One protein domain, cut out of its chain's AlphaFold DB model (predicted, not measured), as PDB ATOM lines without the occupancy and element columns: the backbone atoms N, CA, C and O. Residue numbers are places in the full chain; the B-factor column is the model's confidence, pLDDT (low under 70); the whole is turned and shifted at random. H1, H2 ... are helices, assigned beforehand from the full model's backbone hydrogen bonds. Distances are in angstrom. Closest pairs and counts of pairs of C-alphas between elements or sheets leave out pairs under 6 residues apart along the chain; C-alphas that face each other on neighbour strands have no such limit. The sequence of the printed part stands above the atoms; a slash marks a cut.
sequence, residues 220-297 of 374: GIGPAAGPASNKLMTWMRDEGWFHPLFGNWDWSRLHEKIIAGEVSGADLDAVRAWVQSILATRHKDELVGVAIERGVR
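This is residues 220 to 297 of the 374 residues of an uncharacterized protein of Sphingobium fuliginis ATCC 27551 (UniProt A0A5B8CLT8). Four helices make a loose, elongated frame with few contacts between them: the longest helix, H3, runs along one long side, H2 and H4 stand at the two ends, and H1 slants across the other long side. The long link from H1 folds back to H2, and residues 280 to 286 stick out at the H4 end. The printed part has 78 residues with four named helices, in the order H1, H2, H3, H4, and no named strand; the class is all helix. By its radius of gyration of the C-alphas, 12.7 A, the whole is compact, and it spans 39 by 24 by 17 A.

H1, residues 226 to 238, begins at C-alpha 226 (169.308, 194.438, 96.058) and is 18.2 A long from first to last C-alpha. H2 is short, residues 254 to 259, 8.8 A. H3, residues 265 to 279, measures 20.9 A. H4, residues 284 to 294, measures 15.1 A and ends at C-alpha 294 (172.438, 203.859, 107.159).

H1 and H2 are close but not clearly touching, their closest C-alphas being those of Gly 226 and Leu 254, 7.9 A apart. They run opposite ways at a steep tilt of 59 degrees. H1 and H3 are near each other, with 5 pairs of C-alphas within 10 A. H1 and H4 are close but not clearly touching, with the closest C-alphas, those of Lys 231 and Arg 294, at 7.0 A; their lines are only just about perpendicular, at 72 degrees. H2 and H3 are only just apart, at 8.4 A. H4 is apart from H2 and from H3. In H1, H2, H3 and H4 every O i to N i+4 pair is within hydrogen-bond range.

The two C-alphas farthest apart, those of Ala 260 and Asp 285, are 39.2 A from each other. The printed part has no cut. The link from H1 to H2 is long, 15 residues; those from H2 to H3 and from H3 to H4 are tight. The mean pLDDT of the printed part is 92.7, and no printed residue is under 70.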
ATOM      1  N   GLY A 220     166.313 191.348  99.889       88.75
ATOM      2  CA  GLY A 220     165.901 191.562  98.511       88.75
ATOM      3  C   GLY A 220     167.045 191.314  97.536       88.75
ATOM      4  O   GLY A 220     168.203 191.615  97.828       88.75
ATOM      5  N   ILE A 221     166.704 190.766  96.376       90.25
ATOM      6  CA  ILE A 221     167.641 190.423  95.311       90.25
ATOM      7  C   ILE A 221     167.197 191.144  94.035       90.25
ATOM      8  O   ILE A 221     166.009 191.357  93.811       90.25
ATOM      9  N   GLY A 222     168.156 191.534  93.202       90.06
ATOM     10  CA  GLY A 222     167.890 192.146  91.906       90.06
ATOM     11  C   GLY A 222     167.907 193.674  91.921       90.06
ATOM     12  O   GLY A 222     168.029 194.286  92.983       90.06
ATOM     13  N   PRO A 223     167.772 194.316  90.749       89.75
ATOM     14  CA  PRO A 223     168.040 195.746  90.596       89.75
ATOM     15  C   PRO A 223     167.177 196.649  91.489       89.75
ATOM     16  O   PRO A 223     167.645 197.687  91.950       89.75
ATOM     17  N   ALA A 224     165.932 196.246  91.768       86.12
ATOM     18  CA  ALA A 224     164.987 197.037  92.555       86.12
ATOM     19  C   ALA A 224     165.213 196.945  94.078       86.12
ATOM     20  O   ALA A 224     165.062 197.943  94.786       86.12
ATOM     21  N   ALA A 225     165.565 195.765  94.601       86.69
ATOM     22  CA  ALA A 225     165.619 195.514  96.048       86.69
ATOM     23  C   ALA A 225     167.008 195.170  96.592       86.69
ATOM     24  O   ALA A 225     167.277 195.410  97.770       86.69
ATOM     25  N   GLY A 226     167.910 194.695  95.736       91.88
ATOM     26  CA  GLY A 226     169.308 194.438  96.058       91.88
ATOM     27  C   GLY A 226     170.053 195.617  96.692       91.88
ATOM     28  O   GLY A 226     170.782 195.382  97.657       91.88
ATOM     29  N   PRO A 227     169.830 196.887  96.286       93.81
ATOM     30  CA  PRO A 227     170.488 198.024  96.929       93.81
ATOM     31  C   PRO A 227     170.231 198.117  98.441       93.81
ATOM     32  O   PRO A 227     171.114 198.532  99.186       93.81
ATOM     33  N   ALA A 228     169.051 197.706  98.919       91.12
ATOM     34  CA  ALA A 228     168.749 197.692 100.349       91.12
ATOM     35  C   ALA A 228     169.529 196.597 101.098       91.12
ATOM     36  O   ALA A 228     170.075 196.857 102.169       91.12
ATOM     37  N   SER A 229     169.642 195.403 100.510       93.62
ATOM     38  CA  SER A 229     170.457 194.307 101.054       93.62
ATOM     39  C   SER A 229     171.950 194.641 101.037       93.62
ATOM     40  O   SER A 229     172.662 194.334 101.987       93.62
ATOM     41  N   ASN A 230     172.427 195.346 100.007       95.94
ATOM     42  CA  ASN A 230     173.806 195.838  99.948       95.94
ATOM     43  C   ASN A 230     174.109 196.816 101.097       95.94
ATOM     44  O   ASN A 230     175.184 196.739 101.695       95.94
ATOM     45  N   LYS A 231     173.165 197.698 101.456       96.06
ATOM     46  CA  LYS A 231     173.314 198.585 102.625       96.06
ATOM     47  C   LYS A 231     173.397 197.804 103.934       96.06
ATOM     48  O   LYS A 231     174.252 198.120 104.754       96.06
ATOM     49  N   LEU A 232     172.575 196.764 104.104       95.19
ATOM     50  CA  LEU A 232     172.661 195.864 105.259       95.19
ATOM     51  C   LEU A 232     174.047 195.215 105.349       95.19
ATOM     52  O   LEU A 232     174.683 195.271 106.396       95.19
ATOM     53  N   MET A 233     174.527 194.633 104.248       95.62
ATOM     54  CA  MET A 233     175.835 193.973 104.212       95.62
ATOM     55  C   MET A 233     176.996 194.939 104.443       95.62
ATOM     56  O   MET A 233     178.001 194.558 105.037       95.62
ATOM     57  N   THR A 234     176.856 196.187 103.993       95.62
ATOM     58  CA  THR A 234     177.841 197.245 104.250       95.62
ATOM     59  C   THR A 234     177.865 197.608 105.728       95.62
ATOM     60  O   THR A 234     178.931 197.571 106.325       95.62
ATOM     61  N   TRP A 235     176.701 197.857 106.340       95.06
ATOM     62  CA  TRP A 235     176.608 198.087 107.783       95.06
ATOM     63  C   TRP A 235     177.221 196.928 108.574       95.06
ATOM     64  O   TRP A 235     178.060 197.157 109.435       95.06
ATOM     65  N   MET A 236     176.888 195.681 108.226       94.94
ATOM     66  CA  MET A 236     177.452 194.522 108.916       94.94
ATOM     67  C   MET A 236     178.976 194.460 108.813       94.94
ATOM     68  O   MET A 236     179.646 194.159 109.796       94.94
ATOM     69  N   ARG A 237     179.529 194.782 107.641       94.94
ATOM     70  CA  ARG A 237     180.977 194.841 107.436       94.94
ATOM     71  C   ARG A 237     181.629 195.953 108.255       94.94
ATOM     72  O   ARG A 237     182.687 195.708 108.827       94.94
ATOM     73  N   ASP A 238     181.019 197.136 108.301       94.75
ATOM     74  CA  ASP A 238     181.515 198.287 109.067       94.75
ATOM     75  C   ASP A 238     181.577 197.974 110.573       94.75
ATOM     76  O   ASP A 238     182.516 198.380 111.250       94.75
ATOM     77  N   GLU A 239     180.634 197.172 111.071       94.31
ATOM     78  CA  GLU A 239     180.603 196.653 112.448       94.31
ATOM     79  C   GLU A 239     181.549 195.451 112.677       94.31
ATOM     80  O   GLU A 239     181.596 194.862 113.758       94.31
ATOM     81  N   GLY A 240     182.325 195.058 111.662       95.00
ATOM     82  CA  GLY A 240     183.302 193.969 111.743       95.00
ATOM     83  C   GLY A 240     182.738 192.571 111.467       95.00
ATOM     84  O   GLY A 240     183.473 191.585 111.565       95.00
ATOM     85  N   TRP A 241     181.470 192.447 111.074       94.88
ATOM     86  CA  TRP A 241     180.874 191.178 110.656       94.88
ATOM     87  C   TRP A 241     181.061 190.966 109.155       94.88
ATOM     88  O   TRP A 241     180.308 191.455 108.313       94.88
ATOM     89  N   PHE A 242     182.064 190.168 108.811       94.38
ATOM     90  CA  PHE A 242     182.330 189.765 107.437       94.38
ATOM     91  C   PHE A 242     182.319 188.245 107.309       94.38
ATOM     92  O   PHE A 242     182.921 187.535 108.112       94.38
ATOM     93  N   HIS A 243     181.672 187.745 106.259       93.31
ATOM     94  CA  HIS A 243     181.715 186.333 105.906       93.31
ATOM     95  C   HIS A 243     182.338 186.147 104.516       93.31
ATOM     96  O   HIS A 243     181.868 186.776 103.564       93.31
ATOM     97  N   PRO A 244     183.327 185.252 104.343       89.69
ATOM     98  CA  PRO A 244     184.042 185.101 103.075       89.69
ATOM     99  C   PRO A 244     183.159 184.741 101.873       89.69
ATOM    100  O   PRO A 244     183.427 185.197 100.767       89.69
ATOM    101  N   LEU A 245     182.105 183.939 102.083       86.88
ATOM    102  CA  LEU A 245     181.276 183.437 100.978       86.88
ATOM    103  C   LEU A 245     180.316 184.481 100.401       86.88
ATOM    104  O   LEU A 245     180.190 184.585  99.186       86.88
ATOM    105  N   PHE A 246     179.639 185.250 101.255       90.31
ATOM    106  CA  PHE A 246     178.553 186.147 100.842       90.31
ATOM    107  C   PHE A 246     178.796 187.615 101.201       90.31
ATOM    108  O   PHE A 246     178.034 188.485 100.786       90.31
ATOM    109  N   GLY A 247     179.888 187.930 101.906       86.00
ATOM    110  CA  GLY A 247     180.255 189.301 102.257       86.00
ATOM    111  C   GLY A 247     180.600 190.174 101.049       86.00
ATOM    112  O   GLY A 247     180.531 191.392 101.164       86.00
ATOM    113  N   ASN A 248     180.929 189.575  99.899       90.06
ATOM    114  CA  ASN A 248     181.235 190.268  98.639       90.06
ATOM    115  C   ASN A 248     180.138 190.123  97.575       90.06
ATOM    116  O   ASN A 248     180.355 190.474  96.415       90.06
ATOM    117  N   TRP A 249     178.976 189.577  97.929       95.62
ATOM    118  CA  TRP A 249     177.867 189.504  96.986       95.62
ATOM    119  C   TRP A 249     177.327 190.895  96.671       95.62
ATOM    120  O   TRP A 249     177.051 191.680  97.576       95.62
ATOM    121  N   ASP A 250     177.120 191.162  95.383       95.81
ATOM    122  CA  ASP A 250     176.285 192.272  94.940       95.81
ATOM    123  C   ASP A 250     174.836 191.795  94.837       95.81
ATOM    124  O   ASP A 250     174.439 191.129  93.877       95.81
ATOM    125  N   TRP A 251     174.027 192.156  95.830       94.62
ATOM    126  CA  TRP A 251     172.624 191.761  95.917       94.62
ATOM    127  C   TRP A 251     171.771 192.325  94.776       94.62
ATOM    128  O   TRP A 251     170.737 191.741  94.448       94.62
ATOM    129  N   SER A 252     172.211 193.399  94.111       95.56
ATOM    130  CA  SER A 252     171.541 193.946  92.924       95.56
ATOM    131  C   SER A 252     171.670 193.032  91.707       95.56
ATOM    132  O   SER A 252     170.783 193.007  90.855       95.56
ATOM    133  N   ARG A 253     172.741 192.236  91.639       95.06
ATOM    134  CA  ARG A 253     173.050 191.337  90.514       95.06
ATOM    135  C   ARG A 253     173.030 189.858  90.886       95.06
ATOM    136  O   ARG A 253     173.164 189.005  90.019       95.06
ATOM    137  N   LEU A 254     172.784 189.535  92.156       92.62
ATOM    138  CA  LEU A 254     172.803 188.162  92.668       92.62
ATOM    139  C   LEU A 254     171.815 187.226  91.945       92.62
ATOM    140  O   LEU A 254     172.085 186.035  91.830       92.62
ATOM    141  N   HIS A 255     170.717 187.760  91.397       90.06
ATOM    142  CA  HIS A 255     169.784 186.999  90.559       90.06
ATOM    143  C   HIS A 255     170.461 186.350  89.341       90.06
ATOM    144  O   HIS A 255     170.137 185.211  89.021       90.06
ATOM    145  N   GLU A 256     171.433 187.018  88.710       92.81
ATOM    146  CA  GLU A 256     172.193 186.481  87.570       92.81
ATOM    147  C   GLU A 256     172.952 185.210  87.981       92.81
ATOM    148  O   GLU A 256     172.903 184.198  87.285       92.81
ATOM    149  N   LYS A 257     173.581 185.229  89.165       91.31
ATOM    150  CA  LYS A 257     174.320 184.087  89.726       91.31
ATOM    151  C   LYS A 257     173.407 182.935  90.140       91.31
ATOM    152  O   LYS A 257     173.781 181.779  89.979       91.31
ATOM    153  N   ILE A 258     172.216 183.238  90.658       88.88
ATOM    154  CA  ILE A 258     171.213 182.218  91.003       88.88
ATOM    155  C   ILE A 258     170.706 181.525  89.734       88.88
ATOM    156  O   ILE A 258     170.648 180.299  89.691       88.88
ATOM    157  N   ILE A 259     170.389 182.295  88.686       87.31
ATOM    158  CA  ILE A 259     169.946 181.760  87.388       87.31
ATOM    159  C   ILE A 259     171.049 180.912  86.743       87.31
ATOM    160  O   ILE A 259     170.763 179.858  86.184       87.31
ATOM    161  N   ALA A 260     172.309 181.339  86.857       90.50
ATOM    162  CA  ALA A 260     173.465 180.589  86.369       90.50
ATOM    163  C   ALA A 260     173.810 179.342  87.214       90.50
ATOM    164  O   ALA A 260     174.699 178.583  86.838       90.50
ATOM    165  N   GLY A 261     173.137 179.120  88.351       88.00
ATOM    166  CA  GLY A 261     173.409 178.000  89.258       88.00
ATOM    167  C   GLY A 261     174.680 178.154  90.105       88.00
ATOM    168  O   GLY A 261     175.088 177.205  90.766       88.00
ATOM    169  N   GLU A 262     175.301 179.337  90.113       91.38
ATOM    170  CA  GLU A 262     176.500 179.647  90.907       91.38
ATOM    171  C   GLU A 262     176.190 179.890  92.390       91.38
ATOM    172  O   GLU A 262     177.068 179.753  93.238       91.38
ATOM    173  N   VAL A 263     174.956 180.300  92.700       90.38
ATOM    174  CA  VAL A 263     174.458 180.505  94.066       90.38
ATOM    175  C   VAL A 263     173.245 179.614  94.261       90.38
ATOM    176  O   VAL A 263     172.215 179.788  93.608       90.38
ATOM    177  N   SER A 264     173.375 178.649  95.164       88.69
ATOM    178  CA  SER A 264     172.341 177.665  95.451       88.69
ATOM    179  C   SER A 264     171.338 178.164  96.495       88.69
ATOM    180  O   SER A 264     171.574 179.124  97.233       88.69
ATOM    181  N   GLY A 265     170.216 177.450  96.625       84.00
ATOM    182  CA  GLY A 265     169.295 177.663  97.743       84.00
ATOM    183  C   GLY A 265     169.968 177.472  99.109       84.00
ATOM    184  O   GLY A 265     169.667 178.221 100.033       84.00
ATOM    185  N   ALA A 266     170.925 176.544  99.217       88.19
ATOM    186  CA  ALA A 266     171.676 176.312 100.448       88.19
ATOM    187  C   ALA A 266     172.571 177.508 100.815       88.19
ATOM    188  O   ALA A 266     172.653 177.864 101.988       88.19
ATOM    189  N   ASP A 267     173.171 178.185  99.829       90.62
ATOM    190  CA  ASP A 267     173.955 179.405 100.066       90.62
ATOM    191  C   ASP A 267     173.062 180.555 100.559       90.62
ATOM    192  O   ASP A 267     173.425 181.294 101.478       90.62
ATOM    193  N   LEU A 268     171.859 180.681  99.984       89.88
ATOM    194  CA  LEU A 268     170.857 181.658 100.422       89.88
ATOM    195  C   LEU A 268     170.336 181.363 101.838       89.88
ATOM    196  O   LEU A 268     170.084 182.291 102.610       89.88
ATOM    197  N   ASP A 269     170.181 180.093 102.196       89.31
ATOM    198  CA  ASP A 269     169.785 179.689 103.545       89.31
ATOM    199  C   ASP A 269     170.939 179.914 104.545       89.31
ATOM    200  O   ASP A 269     170.706 180.412 105.651       89.31
ATOM    201  N   ALA A 270     172.192 179.675 104.141       92.38
ATOM    202  CA  ALA A 270     173.382 179.935 104.951       92.38
ATOM    203  C   ALA A 270     173.556 181.427 105.281       92.38
ATOM    204  O   ALA A 270     173.764 181.780 106.445       92.38
ATOM    205  N   VAL A 271     173.399 182.328 104.300       94.12
ATOM    206  CA  VAL A 271     173.467 183.775 104.576       94.12
ATOM    207  C   VAL A 271     172.320 184.238 105.473       94.12
ATOM    208  O   VAL A 271     172.524 185.079 106.344       94.12
ATOM    209  N   ARG A 272     171.119 183.654 105.346       93.38
ATOM    210  CA  ARG A 272     169.997 183.944 106.256       93.38
ATOM    211  C   ARG A 272     170.281 183.468 107.677       93.38
ATOM    212  O   ARG A 272     169.932 184.171 108.620       93.38
ATOM    213  N   ALA A 273     170.895 182.302 107.850       94.00
ATOM    214  CA  ALA A 273     171.289 181.816 109.168       94.00
ATOM    215  C   ALA A 273     172.341 182.734 109.813       94.00
ATOM    216  O   ALA A 273     172.220 183.079 110.987       94.00
ATOM    217  N   TRP A 274     173.317 183.200 109.032       95.94
ATOM    218  CA  TRP A 274     174.339 184.136 109.500       95.94
ATOM    219  C   TRP A 274     173.779 185.522 109.845       95.94
ATOM    220  O   TRP A 274     174.026 186.034 110.931       95.94
ATOM    221  N   VAL A 275     172.946 186.110 108.982       95.69
ATOM    222  CA  VAL A 275     172.258 187.376 109.292       95.69
ATOM    223  C   VAL A 275     171.416 187.232 110.563       95.69
ATOM    224  O   VAL A 275     171.409 188.122 111.410       95.69
ATOM    225  N   GLN A 276     170.735 186.094 110.738       96.19
ATOM    226  CA  GLN A 276     169.961 185.821 111.947       96.19
ATOM    227  C   GLN A 276     170.835 185.747 113.205       96.19
ATOM    228  O   GLN A 276     170.396 186.239 114.242       96.19
ATOM    229  N   SER A 277     172.026 185.145 113.155       96.69
ATOM    230  CA  SER A 277     172.887 185.054 114.344       96.69
ATOM    231  C   SER A 277     173.371 186.429 114.806       96.69
ATOM    232  O   SER A 277     173.454 186.668 116.008       96.69
ATOM    233  N   ILE A 278     173.604 187.352 113.869       96.19
ATOM    234  CA  ILE A 278     173.943 188.746 114.173       96.19
ATOM    235  C   ILE A 278     172.725 189.467 114.757       96.19
ATOM    236  O   ILE A 278     172.792 189.969 115.880       96.19
ATOM    237  N   LEU A 279     171.597 189.472 114.033       96.75
ATOM    238  CA  LEU A 279     170.386 190.198 114.435       96.75
ATOM    239  C   LEU A 279     169.816 189.723 115.775       96.75
ATOM    240  O   LEU A 279     169.316 190.547 116.531       96.75
ATOM    241  N   ALA A 280     169.965 188.438 116.120       97.69
ATOM    242  CA  ALA A 280     169.524 187.890 117.407       97.69
ATOM    243  C   ALA A 280     170.160 188.585 118.626       97.69
ATOM    244  O   ALA A 280     169.623 188.500 119.726       97.69
ATOM    245  N   THR A 281     171.293 189.266 118.437       96.50
ATOM    246  CA  THR A 281     172.011 189.990 119.498       96.50
ATOM    247  C   THR A 281     171.726 191.493 119.525       96.50
ATOM    248  O   THR A 281     172.303 192.192 120.353       96.50
ATOM    249  N   ARG A 282     170.901 191.997 118.601       96.62
ATOM    250  CA  ARG A 282     170.604 193.427 118.436       96.62
ATOM    251  C   ARG A 282     169.298 193.787 119.130       96.62
ATOM    252  O   ARG A 282     168.390 192.961 119.154       96.62
ATOM    253  N   HIS A 283     169.188 195.017 119.622       96.50
ATOM    254  CA  HIS A 283     167.954 195.543 120.218       96.50
ATOM    255  C   HIS A 283     167.108 196.293 119.175       96.50
ATOM    256  O   HIS A 283     167.668 196.890 118.253       96.50
ATOM    257  N   LYS A 284     165.775 196.321 119.310       95.00
ATOM    258  CA  LYS A 284     164.886 197.046 118.375       95.00
ATOM    259  C   LYS A 284     165.294 198.511 118.175       95.00
ATOM    260  O   LYS A 284     165.349 198.963 117.034       95.00
ATOM    261  N   ASP A 285     165.618 199.227 119.251       91.81
ATOM    262  CA  ASP A 285     165.991 200.653 119.197       91.81
ATOM    263  C   ASP A 285     167.275 200.913 118.394       91.81
ATOM    264  O   ASP A 285     167.340 201.864 117.613       91.81
ATOM    265  N   GLU A 286     168.274 200.033 118.521       93.88
ATOM    266  CA  GLU A 286     169.499 200.084 117.711       93.88
ATOM    267  C   GLU A 286     169.152 199.969 116.222       93.88
ATOM    268  O   GLU A 286     169.630 200.750 115.397       93.88
ATOM    269  N   LEU A 287     168.260 199.036 115.875       94.62
ATOM    270  CA  LEU A 287     167.853 198.803 114.491       94.62
ATOM    271  C   LEU A 287     167.078 199.984 113.895       94.62
ATOM    272  O   LEU A 287     167.222 200.241 112.700       94.62
ATOM    273  N   VAL A 288     166.302 200.727 114.694       92.25
ATOM    274  CA  VAL A 288     165.669 201.984 114.247       92.25
ATOM    275  C   VAL A 288     166.732 203.017 113.879       92.25
ATOM    276  O   VAL A 288     166.650 203.617 112.806       92.25
ATOM    277  N   GLY A 289     167.747 203.193 114.732       91.88
ATOM    278  CA  GLY A 289     168.872 204.092 114.463       91.88
ATOM    279  C   GLY A 289     169.602 203.715 113.174       91.88
ATOM    280  O   GLY A 289     169.735 204.536 112.267       91.88
ATOM    281  N   VAL A 290     169.961 202.436 113.026       93.19
ATOM    282  CA  VAL A 290     170.612 201.905 111.816       93.19
ATOM    283  C   VAL A 290     169.751 202.123 110.568       93.19
ATOM    284  O   VAL A 290     170.269 202.518 109.520       93.19
ATOM    285  N   ALA A 291     168.437 201.895 110.652       93.75
ATOM    286  CA  ALA A 291     167.533 202.096 109.525       93.75
ATOM    287  C   ALA A 291     167.530 203.554 109.040       93.75
ATOM    288  O   ALA A 291     167.593 203.798 107.833       93.75
ATOM    289  N   ILE A 292     167.517 204.515 109.967       92.19
ATOM    290  CA  ILE A 292     167.511 205.952 109.665       92.19
ATOM    291  C   ILE A 292     168.883 206.416 109.158       92.19
ATOM    292  O   ILE A 292     168.969 207.044 108.104       92.19
ATOM    293  N   GLU A 293     169.959 206.088 109.873       94.12
ATOM    294  CA  GLU A 293     171.305 206.609 109.605       94.12
ATOM    295  C   GLU A 293     171.963 205.962 108.383       94.12
ATOM    296  O   GLU A 293     172.627 206.628 107.588       94.12
ATOM    297  N   ARG A 294     171.788 204.646 108.220       93.50
ATOM    298  CA  ARG A 294     172.438 203.859 107.159       93.50
ATOM    299  C   ARG A 294     171.496 203.568 105.991       93.50
ATOM    300  O   ARG A 294     171.929 203.070 104.950       93.50
ATOM    301  N   GLY A 295     170.202 203.869 106.129       91.75
ATOM    302  CA  GLY A 295     169.188 203.575 105.116       91.75
ATOM    303  C   GLY A 295     168.973 202.076 104.891       91.75
ATOM    304  O   GLY A 295     168.612 201.677 103.776       91.75
ATOM    305  N   VAL A 296     169.254 201.247 105.902       93.44
ATOM    306  CA  VAL A 296     168.971 199.805 105.897       93.44
ATOM    307  C   VAL A 296     167.458 199.606 106.012       93.44
ATOM    308  O   VAL A 296     166.811 200.204 106.866       93.44
ATOM    309  N   ARG A 297     166.868 198.758 105.160       92.00
ATOM    310  CA  ARG A 297     165.421 198.473 105.185       92.00
ATOM    311  C   ARG A 297     165.078 197.408 106.226       92.00
ATOM    312  O   ARG A 297     164.705 196.292 105.871       92.00
TER     313      ARG A 297